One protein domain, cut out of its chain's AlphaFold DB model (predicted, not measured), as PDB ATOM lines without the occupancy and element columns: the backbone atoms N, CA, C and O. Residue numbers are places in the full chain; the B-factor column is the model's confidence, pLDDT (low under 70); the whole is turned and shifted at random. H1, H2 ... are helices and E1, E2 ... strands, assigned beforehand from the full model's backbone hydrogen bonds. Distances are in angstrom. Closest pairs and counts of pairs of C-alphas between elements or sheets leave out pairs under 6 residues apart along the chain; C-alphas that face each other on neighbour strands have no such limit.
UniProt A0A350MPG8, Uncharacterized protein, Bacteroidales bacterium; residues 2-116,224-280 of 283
ATOM      1  N   GLN A   2      20.377  12.404  33.342       37.62
ATOM      2  CA  GLN A   2      20.367  13.823  32.916       37.62
ATOM      3  C   GLN A   2      20.889  14.845  33.957       37.62
ATOM      4  O   GLN A   2      21.486  15.849  33.585       37.62
ATOM      5  N   VAL A   3      20.742  14.576  35.261       34.81
ATOM      6  CA  VAL A   3      21.126  15.525  36.334       34.81
ATOM      7  C   VAL A   3      22.652  15.707  36.457       34.81
ATOM      8  O   VAL A   3      23.125  16.779  36.825       34.81
ATOM      9  N   GLY A   4      23.439  14.680  36.111       34.09
ATOM     10  CA  GLY A   4      24.907  14.744  36.131       34.09
ATOM     11  C   GLY A   4      25.493  15.583  34.990       34.09
ATOM     12  O   GLY A   4      26.418  16.355  35.216       34.09
ATOM     13  N   GLN A   5      24.913  15.498  33.787       37.81
ATOM     14  CA  GLN A   5      25.351  16.282  32.623       37.81
ATOM     15  C   GLN A   5      25.042  17.780  32.784       37.81
ATOM     16  O   GLN A   5      25.902  18.605  32.490       37.81
ATOM     17  N   GLN A   6      23.876  18.138  33.338       44.41
ATOM     18  CA  GLN A   6      23.527  19.540  33.625       44.41
ATOM     19  C   GLN A   6      24.431  20.179  34.696       44.41
ATOM     20  O   GLN A   6      24.816  21.343  34.579       44.41
ATOM     21  N   ARG A   7      24.814  19.432  35.743       39.16
ATOM     22  CA  ARG A   7      25.699  19.953  36.804       39.16
ATOM     23  C   ARG A   7      27.146  20.134  36.342       39.16
ATOM     24  O   ARG A   7      27.770  21.125  36.723       39.16
ATOM     25  N   LEU A   8      27.659  19.230  35.502       43.62
ATOM     26  CA  LEU A   8      28.970  19.416  34.876       43.62
ATOM     27  C   LEU A   8      28.969  20.604  33.907       43.62
ATOM     28  O   LEU A   8      29.897  21.401  33.985       43.62
ATOM     29  N   SER A   9      27.929  20.779  33.075       56.69
ATOM     30  CA  SER A   9      27.855  21.942  32.173       56.69
ATOM     31  C   SER A   9      27.837  23.248  32.969       56.69
ATOM     32  O   SER A   9      28.730  24.060  32.797       56.69
ATOM     33  N   SER A  10      26.933  23.400  33.945       59.94
ATOM     34  CA  SER A  10      26.806  24.651  34.719       59.94
ATOM     35  C   SER A  10      28.077  25.053  35.485       59.94
ATOM     36  O   SER A  10      28.390  26.241  35.601       59.94
ATOM     37  N   SER A  11      28.840  24.080  35.993       59.19
ATOM     38  CA  SER A  11      30.082  24.347  36.732       59.19
ATOM     39  C   SER A  11      31.225  24.723  35.786       59.19
ATOM     40  O   SER A  11      31.993  25.637  36.081       59.19
ATOM     41  N   VAL A  12      31.300  24.063  34.625       60.19
ATOM     42  CA  VAL A  12      32.245  24.386  33.547       60.19
ATOM     43  C   VAL A  12      31.920  25.752  32.938       60.19
ATOM     44  O   VAL A  12      32.822  26.568  32.785       60.19
ATOM     45  N   ASP A  13      30.643  26.053  32.704       62.28
ATOM     46  CA  ASP A  13      30.162  27.338  32.193       62.28
ATOM     47  C   ASP A  13      30.529  28.484  33.150       62.28
ATOM     48  O   ASP A  13      31.028  29.524  32.722       62.28
ATOM     49  N   THR A  14      30.359  28.283  34.463       63.50
ATOM     50  CA  THR A  14      30.696  29.295  35.479       63.50
ATOM     51  C   THR A  14      32.195  29.597  35.515       63.50
ATOM     52  O   THR A  14      32.597  30.760  35.610       63.50
ATOM     53  N   VAL A  15      33.036  28.561  35.429       61.41
ATOM     54  CA  VAL A  15      34.495  28.721  35.393       61.41
ATOM     55  C   VAL A  15      34.924  29.370  34.077       61.41
ATOM     56  O   VAL A  15      35.661  30.348  34.107       61.41
ATOM     57  N   LEU A  16      34.396  28.929  32.933       61.84
ATOM     58  CA  LEU A  16      34.701  29.514  31.624       61.84
ATOM     59  C   LEU A  16      34.288  30.987  31.533       61.84
ATOM     60  O   LEU A  16      35.063  31.797  31.040       61.84
ATOM     61  N   MET A  17      33.128  31.381  32.068       63.28
ATOM     62  CA  MET A  17      32.725  32.795  32.119       63.28
ATOM     63  C   MET A  17      33.699  33.671  32.904       63.28
ATOM     64  O   MET A  17      33.863  34.853  32.579       63.28
ATOM     65  N   LYS A  18      34.318  33.101  33.942       62.06
ATOM     66  CA  LYS A  18      35.283  33.784  34.801       62.06
ATOM     67  C   LYS A  18      36.671  33.842  34.155       62.06
ATOM     68  O   LYS A  18      37.265  34.916  34.133       62.06
ATOM     69  N   GLU A  19      37.139  32.735  33.584       57.94
ATOM     70  CA  GLU A  19      38.465  32.611  32.958       57.94
ATOM     71  C   GLU A  19      38.547  33.323  31.595       57.94
ATOM     72  O   GLU A  19      39.529  34.000  31.301       57.94
ATOM     73  N   LEU A  20      37.488  33.265  30.779       63.16
ATOM     74  CA  LEU A  20      37.449  33.878  29.443       63.16
ATOM     75  C   LEU A  20      37.087  35.374  29.462       63.16
ATOM     76  O   LEU A  20      36.869  35.968  28.408       63.16
ATOM     77  N   LYS A  21      36.964  35.996  30.645       70.06
ATOM     78  CA  LYS A  21      36.522  37.398  30.822       70.06
ATOM     79  C   LYS A  21      35.249  37.743  30.028       70.06
ATOM     80  O   LYS A  21      35.025  38.907  29.691       70.06
ATOM     81  N   ILE A  22      34.382  36.760  29.757       70.62
ATOM     82  CA  ILE A  22      33.193  36.920  28.901       70.62
ATOM     83  C   ILE A  22      32.298  38.033  29.430       70.62
ATOM     84  O   ILE A  22      31.801  38.840  28.655       70.62
ATOM     85  N   LYS A  23      32.151  38.135  30.756       73.06
ATOM     86  CA  LYS A  23      31.388  39.218  31.382       73.06
ATOM     87  C   LYS A  23      31.947  40.602  31.034       73.06
ATOM     88  O   LYS A  23      31.166  41.521  30.815       73.06
ATOM     89  N   THR A  24      33.267  40.755  30.969       77.38
ATOM     90  CA  THR A  24      33.924  42.025  30.627       77.38
ATOM     91  C   THR A  24      33.691  42.378  29.163       77.38
ATOM     92  O   THR A  24      33.267  43.494  28.876       77.38
ATOM     93  N   TYR A  25      33.888  41.424  28.247       76.19
ATOM     94  CA  TYR A  25      33.625  41.636  26.818       76.19
ATOM     95  C   TYR A  25      32.145  41.913  26.550       76.19
ATOM     96  O   TYR A  25      31.816  42.869  25.855       76.19
ATOM     97  N   ALA A  26      31.251  41.140  27.171       78.75
ATOM     98  CA  ALA A  26      29.813  41.345  27.086       78.75
ATOM     99  C   ALA A  26      29.405  42.716  27.633       78.75
ATOM    100  O   ALA A  26      28.620  43.402  26.994       78.75
ATOM    101  N   SER A  27      29.972  43.157  28.762       81.69
ATOM    102  CA  SER A  27      29.701  44.493  29.313       81.69
ATOM    103  C   SER A  27      30.212  45.608  28.398       81.69
ATOM    104  O   SER A  27      29.520  46.603  28.212       81.69
ATOM    105  N   SER A  28      31.401  45.447  27.804       82.31
ATOM    106  CA  SER A  28      31.943  46.408  26.834       82.31
ATOM    107  C   SER A  28      31.037  46.519  25.613       82.31
ATOM    108  O   SER A  28      30.574  47.609  25.291       82.31
ATOM    109  N   LEU A  29      30.710  45.385  24.986       80.06
ATOM    110  CA  LEU A  29      29.818  45.333  23.832       80.06
ATOM    111  C   LEU A  29      28.434  45.902  24.168       80.06
ATOM    112  O   LEU A  29      27.914  46.724  23.422       80.06
ATOM    113  N   TRP A  30      27.868  45.535  25.320       86.31
ATOM    114  CA  TRP A  30      26.582  46.040  25.803       86.31
ATOM    115  C   TRP A  30      26.571  47.562  25.959       86.31
ATOM    116  O   TRP A  30      25.604  48.216  25.578       86.31
ATOM    117  N   ASN A  31      27.644  48.142  26.497       86.19
ATOM    118  CA  ASN A  31      27.768  49.592  26.634       86.19
ATOM    119  C   ASN A  31      27.991  50.275  25.280       86.19
ATOM    120  O   ASN A  31      27.439  51.346  25.043       86.19
ATOM    121  N   THR A  32      28.769  49.665  24.385       84.62
ATOM    122  CA  THR A  32      29.037  50.199  23.043       84.62
ATOM    123  C   THR A  32      27.775  50.223  22.183       84.62
ATOM    124  O   THR A  32      27.504  51.241  21.558       84.62
ATOM    125  N   LEU A  33      26.963  49.161  22.202       82.44
ATOM    126  CA  LEU A  33      25.722  49.065  21.416       82.44
ATOM    127  C   LEU A  33      24.686  50.142  21.781       82.44
ATOM    128  O   LEU A  33      23.870  50.528  20.947       82.44
ATOM    129  N   GLN A  34      24.720  50.636  23.018       89.44
ATOM    130  CA  GLN A  34      23.800  51.669  23.502       89.44
ATOM    131  C   GLN A  34      24.184  53.085  23.082       89.44
ATOM    132  O   GLN A  34      23.346  53.993  23.120       89.44
ATOM    133  N   ARG A  35      25.449  53.296  22.707       88.38
ATOM    134  CA  ARG A  35      25.932  54.608  22.285       88.38
ATOM    135  C   ARG A  35      25.444  54.896  20.867       88.38
ATOM    136  O   ARG A  35      25.574  54.023  20.009       88.38
ATOM    137  N   PRO A  36      24.942  56.111  20.596       89.62
ATOM    138  CA  PRO A  36      24.655  56.534  19.237       89.62
ATOM    139  C   PRO A  36      25.907  56.423  18.375       89.62
ATOM    140  O   PRO A  36      26.935  57.038  18.668       89.62
ATOM    141  N   LEU A  37      25.819  55.643  17.307       88.56
ATOM    142  CA  LEU A  37      26.895  55.481  16.350       88.56
ATOM    143  C   LEU A  37      26.525  56.193  15.058       88.56
ATOM    144  O   LEU A  37      25.565  55.822  14.390       88.56
ATOM    145  N   LYS A  38      27.329  57.176  14.661       89.44
ATOM    146  CA  LYS A  38      27.200  57.782  13.336       89.44
ATOM    147  C   LYS A  38      27.638  56.768  12.285       89.44
ATOM    148  O   LYS A  38      28.826  56.448  12.188       89.44
ATOM    149  N   ILE A  39      26.694  56.243  11.514       87.81
ATOM    150  CA  ILE A  39      26.946  55.228  10.482       87.81
ATOM    151  C   ILE A  39      27.139  55.866   9.107       87.81
ATOM    152  O   ILE A  39      27.981  55.384   8.354       87.81
ATOM    153  N   TYR A  40      26.499  57.010   8.843       85.69
ATOM    154  CA  TYR A  40      26.625  57.753   7.589       85.69
ATOM    155  C   TYR A  40      26.628  59.272   7.818       85.69
ATOM    156  O   TYR A  40      26.149  59.745   8.849       85.69
ATOM    157  N   ALA A  41      27.222  60.029   6.891       85.31
ATOM    158  CA  ALA A  41      27.487  61.459   7.076       85.31
ATOM    159  C   ALA A  41      26.642  62.398   6.200       85.31
ATOM    160  O   ALA A  41      26.556  63.574   6.533       85.31
ATOM    161  N   ASN A  42      26.058  61.935   5.088       81.81
ATOM    162  CA  ASN A  42      25.250  62.806   4.228       81.81
ATOM    163  C   ASN A  42      24.171  62.039   3.427       81.81
ATOM    164  O   ASN A  42      24.480  61.562   2.331       81.81
ATOM    165  N   PRO A  43      22.925  61.934   3.928       80.19
ATOM    166  CA  PRO A  43      22.435  62.553   5.163       80.19
ATOM    167  C   PRO A  43      23.077  61.934   6.411       80.19
ATOM    168  O   PRO A  43      23.590  60.817   6.368       80.19
ATOM    169  N   GLU A  44      23.089  62.662   7.524       88.12
ATOM    170  CA  GLU A  44      23.568  62.096   8.784       88.12
ATOM    171  C   GLU A  44      22.634  60.978   9.249       88.12
ATOM    172  O   GLU A  44      21.423  61.167   9.348       88.12
ATOM    173  N   ILE A  45      23.202  59.796   9.497       88.38
ATOM    174  CA  ILE A  45      22.455  58.649  10.011       88.38
ATOM    175  C   ILE A  45      23.137  58.163  11.278       88.38
ATOM    176  O   ILE A  45      24.323  57.807  11.276       88.38
ATOM    177  N   TRP A  46      22.355  58.116  12.347       89.56
ATOM    178  CA  TRP A  46      22.738  57.609  13.652       89.56
ATOM    179  C   TRP A  46      22.055  56.273  13.899       89.56
ATOM    180  O   TRP A  46      20.849  56.138  13.728       89.56
ATOM    181  N   LEU A  47      22.825  55.279  14.324       86.50
ATOM    182  CA  LEU A  47      22.305  53.999  14.771       86.50
ATOM    183  C   LEU A  47      22.364  53.920  16.286       86.50
ATOM    184  O   LEU A  47      23.382  54.256  16.892       86.50
ATOM    185  N   GLN A  48      21.297  53.425  16.893       86.38
ATOM    186  CA  GLN A  48      21.237  53.202  18.325       86.38
ATOM    187  C   GLN A  48      20.493  51.910  18.637       86.38
ATOM    188  O   GLN A  48      19.448  51.625  18.052       86.38
ATOM    189  N   MET A  49      21.019  51.134  19.583       85.94
ATOM    190  CA  MET A  49      20.339  49.960  20.113       85.94
ATOM    191  C   MET A  49      19.865  50.225  21.541       85.94
ATOM    192  O   MET A  49      20.625  50.665  22.405       85.94
ATOM    193  N   LYS A  50      18.612  49.874  21.819       88.12
ATOM    194  CA  LYS A  50      18.107  49.685  23.178       88.12
ATOM    195  C   LYS A  50      18.092  48.190  23.488       88.12
ATOM    196  O   LYS A  50      17.124  47.508  23.132       88.12
ATOM    197  N   PRO A  51      19.162  47.642  24.086       87.69
ATOM    198  CA  PRO A  51      19.228  46.226  24.386       87.69
ATOM    199  C   PRO A  51      18.289  45.884  25.555       87.69
ATOM    200  O   PRO A  51      18.018  46.705  26.428       87.69
ATOM    201  N   SER A  52      17.744  44.673  25.547       87.50
ATOM    202  CA  SER A  52      16.718  44.203  26.488       87.50
ATOM    203  C   SER A  52      17.007  42.819  27.068       87.50
ATOM    204  O   SER A  52      16.421  42.446  28.081       87.50
ATOM    205  N   GLY A  53      17.915  42.050  26.462       85.62
ATOM    206  CA  GLY A  53      18.247  40.708  26.927       85.62
ATOM    207  C   GLY A  53      19.628  40.257  26.482       85.62
ATOM    208  O   GLY A  53      20.100  40.650  25.418       85.62
ATOM    209  N   PHE A  54      20.253  39.420  27.307       84.44
ATOM    210  CA  PHE A  54      21.548  38.802  27.052       84.44
ATOM    211  C   PHE A  54      21.447  37.295  27.298       84.44
ATOM    212  O   PHE A  54      20.945  36.863  28.339       84.44
ATOM    213  N   TYR A  55      21.899  36.501  26.333       82.25
ATOM    214  CA  TYR A  55      21.668  35.063  26.292       82.25
ATOM    215  C   TYR A  55      22.939  34.295  25.956       82.25
ATOM    216  O   TYR A  55      23.834  34.819  25.295       82.25
ATOM    217  N   ALA A  56      22.986  33.039  26.377       77.75
ATOM    218  CA  ALA A  56      23.986  32.069  25.971       77.75
ATOM    219  C   ALA A  56      23.305  30.761  25.583       77.75
ATOM    220  O   ALA A  56      22.335  30.346  26.216       77.75
ATOM    221  N   LEU A  57      23.842  30.086  24.573       73.88
ATOM    222  CA  LEU A  57      23.536  28.678  24.354       73.88
ATOM    223  C   LEU A  57      24.502  27.808  25.170       73.88
ATOM    224  O   LEU A  57      25.636  28.231  25.412       73.88
ATOM    225  N   PRO A  58      24.074  26.600  25.590       69.75
ATOM    226  CA  PRO A  58      24.959  25.652  26.256       69.75
ATOM    227  C   PRO A  58      26.235  25.408  25.447       69.75
ATOM    228  O   PRO A  58      26.190  25.312  24.219       69.75
ATOM    229  N   LEU A  59      27.362  25.286  26.149       69.25
ATOM    230  CA  LEU A  59      28.660  25.005  25.549       69.25
ATOM    231  C   LEU A  59      28.617  23.716  24.717       69.25
ATOM    232  O   LEU A  59      28.257  22.654  25.231       69.25
ATOM    233  N   TYR A  60      29.053  23.790  23.459       68.88
ATOM    234  CA  TYR A  60      29.239  22.612  22.619       68.88
ATOM    235  C   TYR A  60      30.725  22.425  22.310       68.88
ATOM    236  O   TYR A  60      31.372  23.314  21.763       68.88
ATOM    237  N   ALA A  61      31.286  21.274  22.681       71.50
ATOM    238  CA  ALA A  61      32.689  20.954  22.439       71.50
ATOM    239  C   ALA A  61      32.798  19.703  21.561       71.50
ATOM    240  O   ALA A  61      32.362  18.620  21.954       71.50
ATOM    241  N   GLN A  62      33.395  19.843  20.375       75.75
ATOM    242  CA  GLN A  62      33.632  18.736  19.448       75.75
ATOM    243  C   GLN A  62      34.927  18.973  18.658       75.75
ATOM    244  O   GLN A  62      35.212  20.090  18.241       75.75
ATOM    245  N   ASN A  63      35.720  17.920  18.422       74.25
ATOM    246  CA  ASN A  63      36.949  17.970  17.608       74.25
ATOM    247  C   ASN A  63      37.975  19.030  18.068       74.25
ATOM    248  O   ASN A  63      38.518  19.763  17.242       74.25
ATOM    249  N   ASN A  64      38.217  19.142  19.381       73.88
ATOM    250  CA  ASN A  64      39.063  20.183  19.992       73.88
ATOM    251  C   ASN A  64      38.640  21.628  19.660       73.88
ATOM    252  O   ASN A  64      39.424  22.560  19.833       73.88
ATOM    253  N   LYS A  65      37.399  21.828  19.207       64.69
ATOM    254  CA  LYS A  65      36.773  23.139  19.054       64.69
ATOM    255  C   LYS A  65      35.691  23.291  20.107       64.69
ATOM    256  O   LYS A  65      34.964  22.345  20.412       64.69
ATOM    257  N   MET A  66      35.634  24.483  20.678       66.62
ATOM    258  CA  MET A  66      34.654  24.872  21.676       66.62
ATOM    259  C   MET A  66      33.814  25.987  21.069       66.62
ATOM    260  O   MET A  66      34.328  27.074  20.812       66.62
ATOM    261  N   ASP A  67      32.541  25.697  20.832       70.25
ATOM    262  CA  ASP A  67      31.572  26.650  20.318       70.25
ATOM    263  C   ASP A  67      30.743  27.183  21.483       70.25
ATOM    264  O   ASP A  67      29.976  26.462  22.128       70.25
ATOM    265  N   TYR A  68      30.912  28.474  21.750       70.25
ATOM    266  CA  TYR A  68      30.129  29.208  22.729       70.25
ATOM    267  C   TYR A  68      29.383  30.333  22.019       70.25
ATOM    268  O   TYR A  68      29.999  31.205  21.405       70.25
ATOM    269  N   ARG A  69      28.050  30.294  22.062       72.69
ATOM    270  CA  ARG A  69      27.198  31.258  21.357       72.69
ATOM    271  C   ARG A  69      26.532  32.183  22.357       72.69
ATOM    272  O   ARG A  69      25.868  31.722  23.282       72.69
ATOM    273  N   LEU A  70      26.699  33.479  22.132       74.31
ATOM    274  CA  LEU A  70      26.056  34.548  22.885       74.31
ATOM    275  C   LEU A  70      25.005  35.230  22.012       74.31
ATOM    276  O   LEU A  70      25.180  35.334  20.800       74.31
ATOM    277  N   GLY A  71      23.938  35.720  22.633       76.62
ATOM    278  CA  GLY A  71      22.874  36.466  21.975       76.62
ATOM    279  C   GLY A  71      22.553  37.751  22.724       76.62
ATOM    280  O   GLY A  71      22.614  37.795  23.952       76.62
ATOM    281  N   ILE A  72      22.178  38.795  21.991       79.38
ATOM    282  CA  ILE A  72      21.626  40.033  22.548       79.38
ATOM    283  C   ILE A  72      20.285  40.275  21.855       79.38
ATOM    284  O   ILE A  72      20.211  40.232  20.631       79.38
ATOM    285  N   SER A  73      19.229  40.538  22.624       80.62
ATOM    286  CA  SER A  73      17.964  41.049  22.085       80.62
ATOM    287  C   SER A  73      17.849  42.533  22.383       80.62
ATOM    288  O   SER A  73      18.306  42.994  23.429       80.62
ATOM    289  N   GLY A  74      17.212  43.283  21.495       80.19
ATOM    290  CA  GLY A  74      16.981  44.707  21.674       80.19
ATOM    291  C   GLY A  74      16.230  45.304  20.501       80.19
ATOM    292  O   GLY A  74      15.984  44.628  19.505       80.19
ATOM    293  N   ILE A  75      15.886  46.577  20.637       80.62
ATOM    294  CA  ILE A  75      15.316  47.369  19.552       80.62
ATOM    295  C   ILE A  75      16.461  48.144  18.916       80.62
ATOM    296  O   ILE A  75      17.132  48.917  19.601       80.62
ATOM    297  N   LEU A  76      16.685  47.928  17.624       82.38
ATOM    298  CA  LEU A  76      17.588  48.752  16.829       82.38
ATOM    299  C   LEU A  76      16.796  49.929  16.252       82.38
ATOM    300  O   LEU A  76      15.615  49.804  15.931       82.38
ATOM    301  N   THR A  77      17.397  51.108  16.185       84.56
ATOM    302  CA  THR A  77      16.758  52.304  15.634       84.56
ATOM    303  C   THR A  77      17.780  53.081  14.821       84.56
ATOM    304  O   THR A  77      18.868  53.375  15.316       84.56
ATOM    305  N   ALA A  78      17.439  53.372  13.567       86.88
ATOM    306  CA  ALA A  78      18.208  54.249  12.696       86.88
ATOM    307  C   ALA A  78      17.506  55.607  12.631       86.88
ATOM    308  O   ALA A  78      16.315  55.677  12.340       86.88
ATOM    309  N   ILE A  79      18.237  56.674  12.917       86.88
ATOM    310  CA  ILE A  79      17.714  58.035  13.014       86.88
ATOM    311  C   ILE A  79      18.435  58.877  11.976       86.88
ATOM    312  O   ILE A  79      19.664  58.944  11.973       86.88
ATOM    313  N   ILE A  80      17.663  59.481  11.079       88.38
ATOM    314  CA  ILE A  80      18.151  60.382  10.039       88.38
ATOM    315  C   ILE A  80      17.950  61.807  10.552       88.38
ATOM    316  O   ILE A  80      16.884  62.398  10.376       88.38
ATOM    317  N   ASP A  81      18.966  62.320  11.238       81.25
ATOM    318  CA  ASP A  81      18.966  63.640  11.869       81.25
ATOM    319  C   ASP A  81      20.414  64.135  12.034       81.25
ATOM    320  O   ASP A  81      21.358  63.343  12.071       81.25
ATOM    321  N   GLU A  82      20.593  65.448  12.145       78.38
ATOM    322  CA  GLU A  82      21.897  66.095  12.330       78.38
ATOM    323  C   GLU A  82      22.444  65.898  13.750       78.38
ATOM    324  O   GLU A  82      23.651  65.988  13.977       78.38
ATOM    325  N   ASN A  83      21.576  65.616  14.726       79.69
ATOM    326  CA  ASN A  83      21.980  65.469  16.122       79.69
ATOM    327  C   ASN A  83      21.999  64.002  16.568       79.69
ATOM    328  O   ASN A  83      21.076  63.247  16.249       79.69
ATOM    329  N   PRO A  84      23.003  63.585  17.366       80.19
ATOM    330  CA  PRO A  84      23.002  62.255  17.947       80.19
ATOM    331  C   PRO A  84      21.803  62.090  18.892       80.19
ATOM    332  O   PRO A  84      21.576  62.950  19.750       80.19
ATOM    333  N   PRO A  85      21.059  60.979  18.798       79.62
ATOM    334  CA  PRO A  85      19.960  60.705  19.708       79.62
ATOM    335  C   PRO A  85      20.458  60.527  21.144       79.62
ATOM    336  O   PRO A  85      21.509  59.938  21.390       79.62
ATOM    337  N   HIS A  86      19.682  60.991  22.120       80.06
ATOM    338  CA  HIS A  86      19.949  60.698  23.525       80.06
ATOM    339  C   HIS A  86      19.143  59.476  23.973       80.06
ATOM    340  O   HIS A  86      17.942  59.390  23.724       80.06
ATOM    341  N   GLN A  87      19.783  58.553  24.691       78.56
ATOM    342  CA  GLN A  87      19.103  57.439  25.347       78.56
ATOM    343  C   GLN A  87      19.766  57.147  26.684       78.56
ATOM    344  O   GLN A  87      20.993  57.076  26.782       78.56
ATOM    345  N   ASP A  88      18.938  56.898  27.691       84.88
ATOM    346  CA  ASP A  88      19.420  56.421  28.976       84.88
ATOM    347  C   ASP A  88      20.034  55.027  28.836       84.88
ATOM    348  O   ASP A  88      19.496  54.135  28.168       84.88
ATOM    349  N   SER A  89      21.177  54.836  29.489       85.81
ATOM    350  CA  SER A  89      21.842  53.539  29.509       85.81
ATOM    351  C   SER A  89      21.088  52.563  30.410       85.81
ATOM    352  O   SER A  89      20.756  52.866  31.554       85.81
ATOM    353  N   VAL A  90      20.868  51.356  29.906       89.44
ATOM    354  CA  VAL A  90      20.369  50.205  30.647       89.44
ATOM    355  C   VAL A  90      21.530  49.312  31.076       89.44
ATOM    356  O   VAL A  90      22.492  49.081  30.333       89.44
ATOM    357  N   SER A  91      21.448  48.789  32.296       88.81
ATOM    358  CA  SER A  91      22.438  47.854  32.821       88.81
ATOM    359  C   SER A  91      22.369  46.506  32.097       88.81
ATOM    360  O   SER A  91      21.314  46.092  31.617       88.81
ATOM    361  N   LEU A  92      23.510  45.814  32.023       87.12
ATOM    362  CA  LEU A  92      23.582  44.453  31.496       87.12
ATOM    363  C   LEU A  92      22.727  43.522  32.380       87.12
ATOM    364  O   LEU A  92      23.036  43.388  33.571       87.12
ATOM    365  N   PRO A  93      21.672  42.877  31.845       86.94
ATOM    366  CA  PRO A  93      20.857  41.944  32.608       86.94
ATOM    367  C   PRO A  93      21.633  40.665  32.936       86.94
ATOM    368  O   PRO A  93      22.695  40.379  32.376       86.94
ATOM    369  N   ALA A  94      21.074  39.858  33.839       84.25
ATOM    370  CA  ALA A  94      21.582  38.515  34.081       84.25
ATOM    371  C   ALA A  94      21.528  37.678  32.793       84.25
ATOM    372  O   ALA A  94      20.576  37.769  32.015       84.25
ATOM    373  N   LEU A  95      22.552  36.849  32.594       80.94
ATOM    374  CA  LEU A  95      22.624  35.939  31.460       80.94
ATOM    375  C   LEU A  95      21.520  34.879  31.548       80.94
ATOM    376  O   LEU A  95      21.327  34.271  32.603       80.94
ATOM    377  N   ARG A  96      20.840  34.629  30.426       82.12
ATOM    378  CA  ARG A  96      19.810  33.589  30.303       82.12
ATOM    379  C   ARG A  96      20.198  32.506  29.295       82.12
ATOM    380  O   ARG A  96      21.006  32.753  28.406       82.12
ATOM    381  N   PHE A  97      19.607  31.319  29.424       75.06
ATOM    382  CA  PHE A  97      19.918  30.140  28.595       75.06
ATOM    383  C   PHE A  97      18.730  29.638  27.758       75.06
ATOM    384  O   PHE A  97      18.768  28.552  27.190       75.06
ATOM    385  N   ASP A  98      17.656  30.418  27.698       72.00
ATOM    386  CA  ASP A  98      16.367  30.088  27.087       72.00
ATOM    387  C   ASP A  98      16.209  30.653  25.662       72.00
ATOM    388  O   ASP A  98      15.093  30.890  25.201       72.00
ATOM    389  N   PHE A  99      17.315  30.876  24.945       68.62
ATOM    390  CA  PHE A  99      17.260  31.445  23.597       68.62
ATOM    391  C   PHE A  99      16.741  30.419  22.574       68.62
ATOM    392  O   PHE A  99      17.195  29.268  22.583       68.62
ATOM    393  N   PRO A 100      15.811  30.798  21.676       61.53
ATOM    394  CA  PRO A 100      15.328  29.899  20.636       61.53
ATOM    395  C   PRO A 100      16.482  29.421  19.743       61.53
ATOM    396  O   PRO A 100      17.344  30.190  19.336       61.53
ATOM    397  N   LEU A 101      16.493  28.126  19.412       60.47
ATOM    398  CA  LEU A 101      17.511  27.486  18.561       60.47
ATOM    399  C   LEU A 101      17.398  27.872  17.070       60.47
ATOM    400  O   LEU A 101      17.924  27.169  16.207       60.47
ATOM    401  N   ASN A 102      16.699  28.959  16.734       61.88
ATOM    402  CA  ASN A 102      16.670  29.444  15.363       61.88
ATOM    403  C   ASN A 102      18.017  30.109  15.041       61.88
ATOM    404  O   ASN A 102      18.425  31.080  15.665       61.88
ATOM    405  N   ASN A 103      18.729  29.577  14.046       60.47
ATOM    406  CA  ASN A 103      19.984  30.178  13.581       60.47
ATOM    407  C   ASN A 103      19.759  31.490  12.796       60.47
ATOM    408  O   ASN A 103      20.731  32.149  12.441       60.47
ATOM    409  N   GLU A 104      18.508  31.868  12.510       66.69
ATOM    410  CA  GLU A 104      18.184  33.110  11.803       66.69
ATOM    411  C   GLU A 104      18.127  34.285  12.786       66.69
ATOM    412  O   GLU A 104      17.302  34.320  13.701       66.69
ATOM    413  N   SER A 105      19.003  35.268  12.576       70.81
ATOM    414  CA  SER A 105      18.965  36.545  13.283       70.81
ATOM    415  C   SER A 105      17.897  37.426  12.645       70.81
ATOM    416  O   SER A 105      18.027  37.839  11.492       70.81
ATOM    417  N   ILE A 106      16.833  37.716  13.392       73.06
ATOM    418  CA  ILE A 106      15.774  38.636  12.970       73.06
ATOM    419  C   ILE A 106      15.955  39.948  13.727       73.06
ATOM    420  O   ILE A 106      15.937  39.977  14.957       73.06
ATOM    421  N   VAL A 107      16.125  41.034  12.979       74.88
ATOM    422  CA  VAL A 107      16.239  42.391  13.501       74.88
ATOM    423  C   VAL A 107      14.974  43.148  13.130       74.88
ATOM    424  O   VAL A 107      14.738  43.453  11.962       74.88
ATOM    425  N   HIS A 108      14.181  43.480  14.144       77.06
ATOM    426  CA  HIS A 108      13.137  44.486  14.014       77.06
ATOM    427  C   HIS A 108      13.752  45.847  14.322       77.06
ATOM    428  O   HIS A 108      14.306  46.064  15.404       77.06
ATOM    429  N   THR A 109      13.685  46.745  13.351       79.88
ATOM    430  CA  THR A 109      14.226  48.095  13.454       79.88
ATOM    431  C   THR A 109      13.179  49.113  13.041       79.88
ATOM    432  O   THR A 109      12.214  48.803  12.344       79.88
ATOM    433  N   ARG A 110      13.372  50.345  13.492       87.44
ATOM    434  CA  ARG A 110      12.611  51.501  13.025       87.44
ATOM    435  C   ARG A 110      13.578  52.516  12.435       87.44
ATOM    436  O   ARG A 110      14.644  52.754  13.006       87.44
ATOM    437  N   ILE A 111      13.217  53.062  11.282       88.25
ATOM    438  CA  ILE A 111      13.920  54.167  10.637       88.25
ATOM    439  C   ILE A 111      13.081  55.413  10.868       88.25
ATOM    440  O   ILE A 111      11.922  55.455  10.462       88.25
ATOM    441  N   GLU A 112      13.657  56.404  11.531       91.06
ATOM    442  CA  GLU A 112      12.983  57.650  11.878       91.06
ATOM    443  C   GLU A 112      13.644  58.812  11.146       91.06
ATOM    444  O   GLU A 112      14.865  58.970  11.180       91.06
ATOM    445  N   ALA A 113      12.830  59.625  10.481       90.06
ATOM    446  CA  ALA A 113      13.251  60.885   9.889       90.06
ATOM    447  C   ALA A 113      12.312  61.986  10.369       90.06
ATOM    448  O   ALA A 113      11.087  61.811  10.367       90.06
ATOM    449  N   SER A 114      12.872  63.131  10.758       91.69
ATOM    450  CA  SER A 114      12.038  64.287  11.073       91.69
ATOM    451  C   SER A 114      11.289  64.751   9.816       91.69
ATOM    452  O   SER A 114      11.758  64.593   8.679       91.69
ATOM    453  N   MET A 115      10.112  65.345  10.004       91.31
ATOM    454  CA  MET A 115       9.317  65.914   8.916       91.31
ATOM    455  C   MET A 115      10.122  66.982   8.170       91.31
ATOM    456  O   MET A 115      10.113  67.017   6.942       91.31
ATOM    457  N   LYS A 116      10.899  67.782   8.911       91.56
ATOM    458  CA  LYS A 116      11.807  68.789   8.358       91.56
ATOM    459  C   LYS A 116      12.896  68.157   7.489       91.56
ATOM    460  O   LYS A 116      13.044  68.538   6.338       91.56
ATOM    461  N   MET A 224      17.371  50.683  -0.752       77.31
ATOM    462  CA  MET A 224      17.532  49.354  -0.157       77.31
ATOM    463  C   MET A 224      18.983  48.864  -0.239       77.31
ATOM    464  O   MET A 224      19.496  48.348   0.750       77.31
ATOM    465  N   VAL A 225      19.665  49.069  -1.372       82.06
ATOM    466  CA  VAL A 225      21.106  48.760  -1.503       82.06
ATOM    467  C   VAL A 225      21.931  49.624  -0.550       82.06
ATOM    468  O   VAL A 225      22.739  49.110   0.210       82.06
ATOM    469  N   PHE A 226      21.659  50.928  -0.512       81.50
ATOM    470  CA  PHE A 226      22.332  51.842   0.408       81.50
ATOM    471  C   PHE A 226      22.174  51.427   1.883       81.50
ATOM    472  O   PHE A 226      23.118  51.521   2.661       81.50
ATOM    473  N   LEU A 227      21.003  50.923   2.282       75.62
ATOM    474  CA  LEU A 227      20.783  50.419   3.641       75.62
ATOM    475  C   LEU A 227      21.617  49.168   3.953       75.62
ATOM    476  O   LEU A 227      22.009  48.990   5.107       75.62
ATOM    477  N   GLN A 228      21.916  48.332   2.954       78.25
ATOM    478  CA  GLN A 228      22.853  47.215   3.113       78.25
ATOM    479  C   GLN A 228      24.279  47.731   3.343       78.25
ATOM    480  O   GLN A 228      24.896  47.342   4.329       78.25
ATOM    481  N   ASP A 229      24.750  48.689   2.539       81.88
ATOM    482  CA  ASP A 229      26.085  49.291   2.710       81.88
ATOM    483  C   ASP A 229      26.253  49.953   4.091       81.88
ATOM    484  O   ASP A 229      27.303  49.879   4.739       81.88
ATOM    485  N   VAL A 230      25.191  50.609   4.566       79.50
ATOM    486  CA  VAL A 230      25.131  51.224   5.894       79.50
ATOM    487  C   VAL A 230      25.193  50.170   7.005       79.50
ATOM    488  O   VAL A 230      25.849  50.399   8.025       79.50
ATOM    489  N   PHE A 231      24.536  49.023   6.826       78.56
ATOM    490  CA  PHE A 231      24.601  47.912   7.771       78.56
ATOM    491  C   PHE A 231      25.995  47.275   7.811       78.56
ATOM    492  O   PHE A 231      26.527  47.054   8.897       78.56
ATOM    493  N   ASP A 232      26.620  47.057   6.658       80.25
ATOM    494  CA  ASP A 232      27.979  46.512   6.583       80.25
ATOM    495  C   ASP A 232      28.975  47.462   7.271       80.25
ATOM    496  O   ASP A 232      29.728  47.061   8.162       80.25
ATOM    497  N   SER A 233      28.858  48.767   6.996       82.75
ATOM    498  CA  SER A 233      29.638  49.822   7.666       82.75
ATOM    499  C   SER A 233      29.444  49.838   9.187       82.75
ATOM    500  O   SER A 233      30.350  50.208   9.940       82.75
ATOM    501  N   PHE A 234      28.251  49.478   9.663       80.44
ATOM    502  CA  PHE A 234      27.975  49.348  11.089       80.44
ATOM    503  C   PHE A 234      28.716  48.160  11.707       80.44
ATOM    504  O   PHE A 234      29.346  48.330  12.755       80.44
ATOM    505  N   LEU A 235      28.675  46.987  11.069       80.31
ATOM    506  CA  LEU A 235      29.378  45.795  11.552       80.31
ATOM    507  C   LEU A 235      30.896  46.013  11.597       80.31
ATOM    508  O   LEU A 235      31.535  45.674  12.598       80.31
ATOM    509  N   ASP A 236      31.452  46.669  10.578       83.31
ATOM    510  CA  ASP A 236      32.870  47.029  10.520       83.31
ATOM    511  C   ASP A 236      33.265  47.966  11.669       83.31
ATOM    512  O   ASP A 236      34.247  47.730  12.382       83.31
ATOM    513  N   LYS A 237      32.464  49.011  11.921       82.88
ATOM    514  CA  LYS A 237      32.696  49.946  13.034       82.88
ATOM    515  C   LYS A 237      32.608  49.258  14.393       82.88
ATOM    516  O   LYS A 237      33.445  49.521  15.257       82.88
ATOM    517  N   LEU A 238      31.619  48.388  14.610       78.50
ATOM    518  CA  LEU A 238      31.499  47.644  15.866       78.50
ATOM    519  C   LEU A 238      32.684  46.705  16.101       78.50
ATOM    520  O   LEU A 238      33.153  46.609  17.241       78.50
ATOM    521  N   SER A 239      33.162  46.053  15.038       80.62
ATOM    522  CA  SER A 239      34.356  45.205  15.075       80.62
ATOM    523  C   SER A 239      35.590  46.019  15.461       80.62
ATOM    524  O   SER A 239      36.328  45.634  16.357       80.62
ATOM    525  N   GLY A 240      35.778  47.207  14.874       79.38
ATOM    526  CA  GLY A 240      36.926  48.072  15.177       79.38
ATOM    527  C   GLY A 240      36.953  48.653  16.599       79.38
ATOM    528  O   GLY A 240      38.021  49.005  17.095       79.38
ATOM    529  N   MET A 241      35.805  48.755  17.277       75.56
ATOM    530  CA  MET A 241      35.715  49.320  18.634       75.56
ATOM    531  C   MET A 241      35.981  48.310  19.756       75.56
ATOM    532  O   MET A 241      36.060  48.696  20.922       75.56
ATOM    533  N   ASN A 242      36.075  47.020  19.443       69.12
ATOM    534  CA  ASN A 242      36.138  45.951  20.433       69.12
ATOM    535  C   ASN A 242      37.174  44.899  19.993       69.12
ATOM    536  O   ASN A 242      37.516  44.802  18.825       69.12
ATOM    537  N   HIS A 243      37.661  44.049  20.900       76.12
ATOM    538  CA  HIS A 243      38.532  42.914  20.533       76.12
ATOM    539  C   HIS A 243      37.736  41.745  19.926       76.12
ATOM    540  O   HIS A 243      37.908  40.586  20.308       76.12
ATOM    541  N   ILE A 244      36.799  42.056  19.033       73.62
ATOM    542  CA  ILE A 244      35.879  41.105  18.417       73.62
ATOM    543  C   ILE A 244      35.781  41.402  16.923       73.62
ATOM    544  O   ILE A 244      35.766  42.552  16.503       73.62
ATOM    545  N   GLU A 245      35.681  40.354  16.129       78.69
ATOM    546  CA  GLU A 245      35.343  40.410  14.716       78.69
ATOM    547  C   GLU A 245      33.858  40.059  14.584       78.69
ATOM    548  O   GLU A 245      33.420  39.009  15.064       78.69
ATOM    549  N   ILE A 246      33.076  40.940  13.968       78.12
ATOM    550  CA  ILE A 246      31.661  40.718  13.683       78.12
ATOM    551  C   ILE A 246      31.513  40.589  12.174       78.12
ATOM    552  O   ILE A 246      31.823  41.513  11.433       78.12
ATOM    553  N   ASN A 247      31.002  39.447  11.735       74.69
ATOM    554  CA  ASN A 247      30.648  39.201  10.347       74.69
ATOM    555  C   ASN A 247      29.143  39.002  10.275       74.69
ATOM    556  O   ASN A 247      28.580  38.271  11.089       74.69
ATOM    557  N   GLY A 248      28.478  39.613   9.306       75.25
ATOM    558  CA  GLY A 248      27.048  39.430   9.146       75.25
ATOM    559  C   GLY A 248      26.620  39.522   7.699       75.25
ATOM    560  O   GLY A 248      27.315  40.088   6.864       75.25
ATOM    561  N   LYS A 249      25.474  38.920   7.408       75.75
ATOM    562  CA  LYS A 249      24.846  38.972   6.096       75.75
ATOM    563  C   LYS A 249      23.356  39.184   6.265       75.75
ATOM    564  O   LYS A 249      22.699  38.409   6.958       75.75
ATOM    565  N   ILE A 250      22.816  40.197   5.597       78.56
ATOM    566  CA  ILE A 250      21.369  40.371   5.467       78.56
ATOM    567  C   ILE A 250      20.879  39.469   4.328       78.56
ATOM    568  O   ILE A 250      21.366  39.538   3.203       78.56
ATOM    569  N   HIS A 251      19.907  38.609   4.622       80.94
ATOM    570  CA  HIS A 251      19.208  37.769   3.648       80.94
ATOM    571  C   HIS A 251      17.970  38.456   3.082       80.94
ATOM    572  O   HIS A 251      17.688  38.341   1.892       80.94
ATOM    573  N   SER A 252      17.231  39.172   3.925       79.50
ATOM    574  CA  SER A 252      16.055  39.928   3.504       79.50
ATOM    575  C   SER A 252      15.927  41.209   4.301       79.50
ATOM    576  O   SER A 252      16.203  41.223   5.498       79.50
ATOM    577  N   PHE A 253      15.428  42.250   3.650       80.06
ATOM    578  CA  PHE A 253      15.075  43.522   4.257       80.06
ATOM    579  C   PHE A 253      13.681  43.896   3.763       80.06
ATOM    580  O   PHE A 253      13.440  43.875   2.557       80.06
ATOM    581  N   ASN A 254      12.766  44.199   4.677       85.06
ATOM    582  CA  ASN A 254      11.398  44.561   4.342       85.06
ATOM    583  C   ASN A 254      10.948  45.772   5.157       85.06
ATOM    584  O   ASN A 254      11.191  45.815   6.359       85.06
ATOM    585  N   ILE A 255      10.266  46.721   4.512       89.62
ATOM    586  CA  ILE A 255       9.501  47.756   5.212       89.62
ATOM    587  C   ILE A 255       8.110  47.175   5.470       89.62
ATOM    588  O   ILE A 255       7.362  46.902   4.533       89.62
ATOM    589  N   ASP A 256       7.794  46.957   6.741       90.56
ATOM    590  CA  ASP A 256       6.548  46.337   7.185       90.56
ATOM    591  C   ASP A 256       5.412  47.359   7.287       90.56
ATOM    592  O   ASP A 256       4.271  47.054   6.946       90.56
ATOM    593  N   ASP A 257       5.726  48.574   7.746       91.25
ATOM    594  CA  ASP A 257       4.757  49.655   7.925       91.25
ATOM    595  C   ASP A 257       5.430  51.031   7.824       91.25
ATOM    596  O   ASP A 257       6.629  51.171   8.079       91.25
ATOM    597  N   ILE A 258       4.653  52.057   7.472       92.62
ATOM    598  CA  ILE A 258       5.086  53.458   7.480       92.62
ATOM    599  C   ILE A 258       4.058  54.265   8.268       92.62
ATOM    600  O   ILE A 258       2.900  54.378   7.872       92.62
ATOM    601  N   GLN A 259       4.502  54.870   9.364       93.94
ATOM    602  CA  GLN A 259       3.673  55.695  10.231       93.94
ATOM    603  C   GLN A 259       4.069  57.160  10.125       93.94
ATOM    604  O   GLN A 259       5.248  57.512  10.100       93.94
ATOM    605  N   ILE A 260       3.050  58.014  10.081       94.19
ATOM    606  CA  ILE A 260       3.207  59.459   9.983       94.19
ATOM    607  C   ILE A 260       2.663  60.105  11.249       94.19
ATOM    608  O   ILE A 260       1.482  59.975  11.577       94.19
ATOM    609  N   SER A 261       3.533  60.837  11.931       93.31
ATOM    610  CA  SER A 261       3.179  61.778  12.989       93.31
ATOM    611  C   SER A 261       3.434  63.214  12.506       93.31
ATOM    612  O   SER A 261       4.052  63.397  11.454       93.31
ATOM    613  N   PRO A 262       2.983  64.247  13.239       92.88
ATOM    614  CA  PRO A 262       3.243  65.633  12.855       92.88
ATOM    615  C   PRO A 262       4.732  65.970  12.686       92.88
ATOM    616  O   PRO A 262       5.073  66.774  11.822       92.88
ATOM    617  N   GLU A 263       5.610  65.346  13.475       90.38
ATOM    618  CA  GLU A 263       7.039  65.685  13.522       90.38
ATOM    619  C   GLU A 263       7.953  64.614  12.928       90.38
ATOM    620  O   GLU A 263       9.066  64.934  12.520       90.38
ATOM    621  N   ILE A 264       7.518  63.353  12.879       92.12
ATOM    622  CA  ILE A 264       8.369  62.208  12.535       92.12
ATOM    623  C   ILE A 264       7.643  61.279  11.563       92.12
ATOM    624  O   ILE A 264       6.466  60.949  11.750       92.12
ATOM    625  N   ILE A 265       8.384  60.823  10.556       92.44
ATOM    626  CA  ILE A 265       8.038  59.688   9.705       92.44
ATOM    627  C   ILE A 265       8.815  58.475  10.211       92.44
ATOM    628  O   ILE A 265      10.043  58.515  10.298       92.44
ATOM    629  N   THR A 266       8.102  57.397  10.525       93.00
ATOM    630  CA  THR A 266       8.685  56.156  11.039       93.00
ATOM    631  C   THR A 266       8.406  55.017  10.069       93.00
ATOM    632  O   THR A 266       7.252  54.660   9.852       93.00
ATOM    633  N   ALA A 267       9.451  54.413   9.511       91.25
ATOM    634  CA  ALA A 267       9.345  53.155   8.781       91.25
ATOM    635  C   ALA A 267       9.715  51.992   9.710       91.25
ATOM    636  O   ALA A 267      10.824  51.950  10.243       91.25
ATOM    637  N   TYR A 268       8.799  51.048   9.892       90.94
ATOM    638  CA  TYR A 268       9.061  49.800  10.604       90.94
ATOM    639  C   TYR A 268       9.624  48.790   9.631       90.94
ATOM    640  O   TYR A 268       9.104  48.610   8.532       90.94
ATOM    641  N   VAL A 269      10.713  48.157  10.032       87.88
ATOM    642  CA  VAL A 269      11.521  47.339   9.150       87.88
ATOM    643  C   VAL A 269      11.853  46.029   9.832       87.88
ATOM    644  O   VAL A 269      12.311  46.000  10.978       87.88
ATOM    645  N   THR A 270      11.726  44.948   9.076       86.19
ATOM    646  CA  THR A 270      12.252  43.643   9.449       86.19
ATOM    647  C   THR A 270      13.402  43.287   8.522       86.19
ATOM    648  O   THR A 270      13.233  43.116   7.314       86.19
ATOM    649  N   ALA A 271      14.586  43.136   9.107       81.19
ATOM    650  CA  ALA A 271      15.733  42.531   8.457       81.19
ATOM    651  C   ALA A 271      15.934  41.114   9.001       81.19
ATOM    652  O   ALA A 271      15.835  40.874  10.204       81.19
ATOM    653  N   LYS A 272      16.223  40.165   8.117       82.62
ATOM    654  CA  LYS A 272      16.597  38.797   8.484       82.62
ATOM    655  C   LYS A 272      17.964  38.498   7.924       82.62
ATOM    656  O   LYS A 272      18.268  38.905   6.802       82.62
ATOM    657  N   GLY A 273      18.770  37.780   8.683       76.50
ATOM    658  CA  GLY A 273      20.129  37.474   8.292       76.50
ATOM    659  C   GLY A 273      20.835  36.569   9.281       76.50
ATOM    660  O   GLY A 273      20.220  35.911  10.119       76.50
ATOM    661  N   GLU A 274      22.152  36.573   9.184       75.00
ATOM    662  CA  GLU A 274      23.049  35.847  10.072       75.00
ATOM    663  C   GLU A 274      24.114  36.811  10.576       75.00
ATOM    664  O   GLU A 274      24.654  37.596   9.799       75.00
ATOM    665  N   ILE A 275      24.408  36.767  11.874       73.88
ATOM    666  CA  ILE A 275      25.510  37.511  12.484       73.88
ATOM    667  C   ILE A 275      26.359  36.516  13.272       73.88
ATOM    668  O   ILE A 275      25.865  35.806  14.148       73.88
ATOM    669  N   GLY A 276      27.645  36.466  12.953       71.38
ATOM    670  CA  GLY A 276      28.665  35.726  13.672       71.38
ATOM    671  C   GLY A 276      29.605  36.683  14.391       71.38
ATOM    672  O   GLY A 276      30.072  37.661  13.814       71.38
ATOM    673  N   VAL A 277      29.918  36.377  15.648       71.50
ATOM    674  CA  VAL A 277      30.902  37.120  16.442       71.50
ATOM    675  C   VAL A 277      32.054  36.187  16.783       71.50
ATOM    676  O   VAL A 277      31.836  35.075  17.267       71.50
ATOM    677  N   ARG A 278      33.284  36.640  16.555       72.00
ATOM    678  CA  ARG A 278      34.512  35.932  16.910       72.00
ATOM    679  C   ARG A 278      35.346  36.803  17.839       72.00
ATOM    680  O   ARG A 278      35.601  37.963  17.543       72.00
ATOM    681  N   LEU A 279      35.789  36.247  18.963       70.00
ATOM    682  CA  LEU A 279      36.762  36.916  19.827       70.00
ATOM    683  C   LEU A 279      38.135  36.888  19.151       70.00
ATOM    684  O   LEU A 279      38.590  35.823  18.726       70.00
ATOM    685  N   LEU A 280      38.794  38.041  19.069       70.75
ATOM    686  CA  LEU A 280      40.176  38.111  18.614       70.75
ATOM    687  C   LEU A 280      41.118  37.838  19.799       70.75
ATOM    688  O   LEU A 280      40.799  38.215  20.932       70.75
TER     689      LEU A 280
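What this domain is: This is residues 2 to 116 and 224 to 280 of the 283 residues of an uncharacterized protein of Bacteroidales bacterium (UniProt A0A350MPG8). A long, twisted sheet of six strands curls like part of a barrel round one helix, H3, while a second helix, H2, packs on its opposite face. At one end of the rod, H1 and the small hairpin of E3 and E4 lie beyond the sheet, and residues 61 to 66 of that hairpin stick out. The printed part has 172 residues, with named elements in the order H1, H2, E1, E2, E3, E4, E5, E6, H3, E7, E8. The large sheet is mixed, ordered E1, E2, E5, E6, E8, E7, and the class is mixed, helices and strands. The whole is compact, with a radius of gyration of the C-alphas of 18.1 A and spans of 61 by 27 by 26 A.

Where its parts are: Find C-alpha 2 at (20.367, 13.823, 32.916); from there helix H1, residues 2 to 19, runs 26.1 A. H2 follows at residues 22 to 34, 18.3 A long. Then read strands E1 at 37 to 41 and E2 at 44 to 56, the latter 34.6 A long and bending by 66 degrees at residue 52. E3, 60 to 62, and E4, 65 to 67, are short. E5, 70 to 80, covers 29.9 A, and E6, 105 to 114, covers 28.7 A. After the cut, H3 begins at C-alpha 224, (17.532, 49.354, -0.157), and ends at residue 240, 24.8 A on. E7, 244 to 260, spans 38.4 A; E8, 264 to 279, spans 38.7 A and ends at (36.762, 36.916, 19.827).

How they stand to each other: Look first at edge strand E1, in an antiparallel hairpin with E2, where N 37 and O 47 are 2.8 A apart. E2 is antiparallel to E5, with N 50 and O 75 at 2.8 A. E5 is parallel to E6, with N 80 and O 112 at 2.8 A. E6 is antiparallel to E8, with N 107 and O 271 at 2.8 A. E8 forms a hairpin with edge strand E7, with N 270 and O 254 at 2.9 A. H3 is on this sheet; its closest C-alphas to E7 are those of Ser 239 and Glu 245, 4.9 A. H2 is on the opposite face, at a height of 7.2 A over the sheet, and the C-alphas of Gln 34 and Met 49 in E2 come closest, at 5.1 A. H1 is not on the sheet and is close to H2 but not clearly touching, with the C-alphas of Met 17 and Lys 23 at 6.6 A. In the hairpin of E3 and E4, N 67 and O 60 are 2.8 A apart; E4 runs on into E5 at 56 degrees. In H1 and H3 every O i to N i+4 pair is within hydrogen-bond range; in H2, 8 of 9 are.

The domain as a whole: The C-alphas of Gly 4 and Lys 116 are the two farthest apart, 62.2 A. Residues 117 to 223 are not printed, and C-alphas 116 and 224 are 22.0 A apart across that cut. Of the links printed whole, E5 to E6 is long, with 24 residues, and the others are tight. Confidence is under 70 at 31 residues, among them 2 to 20 and 99 to 104; the mean pLDDT of the printed part is 77.6.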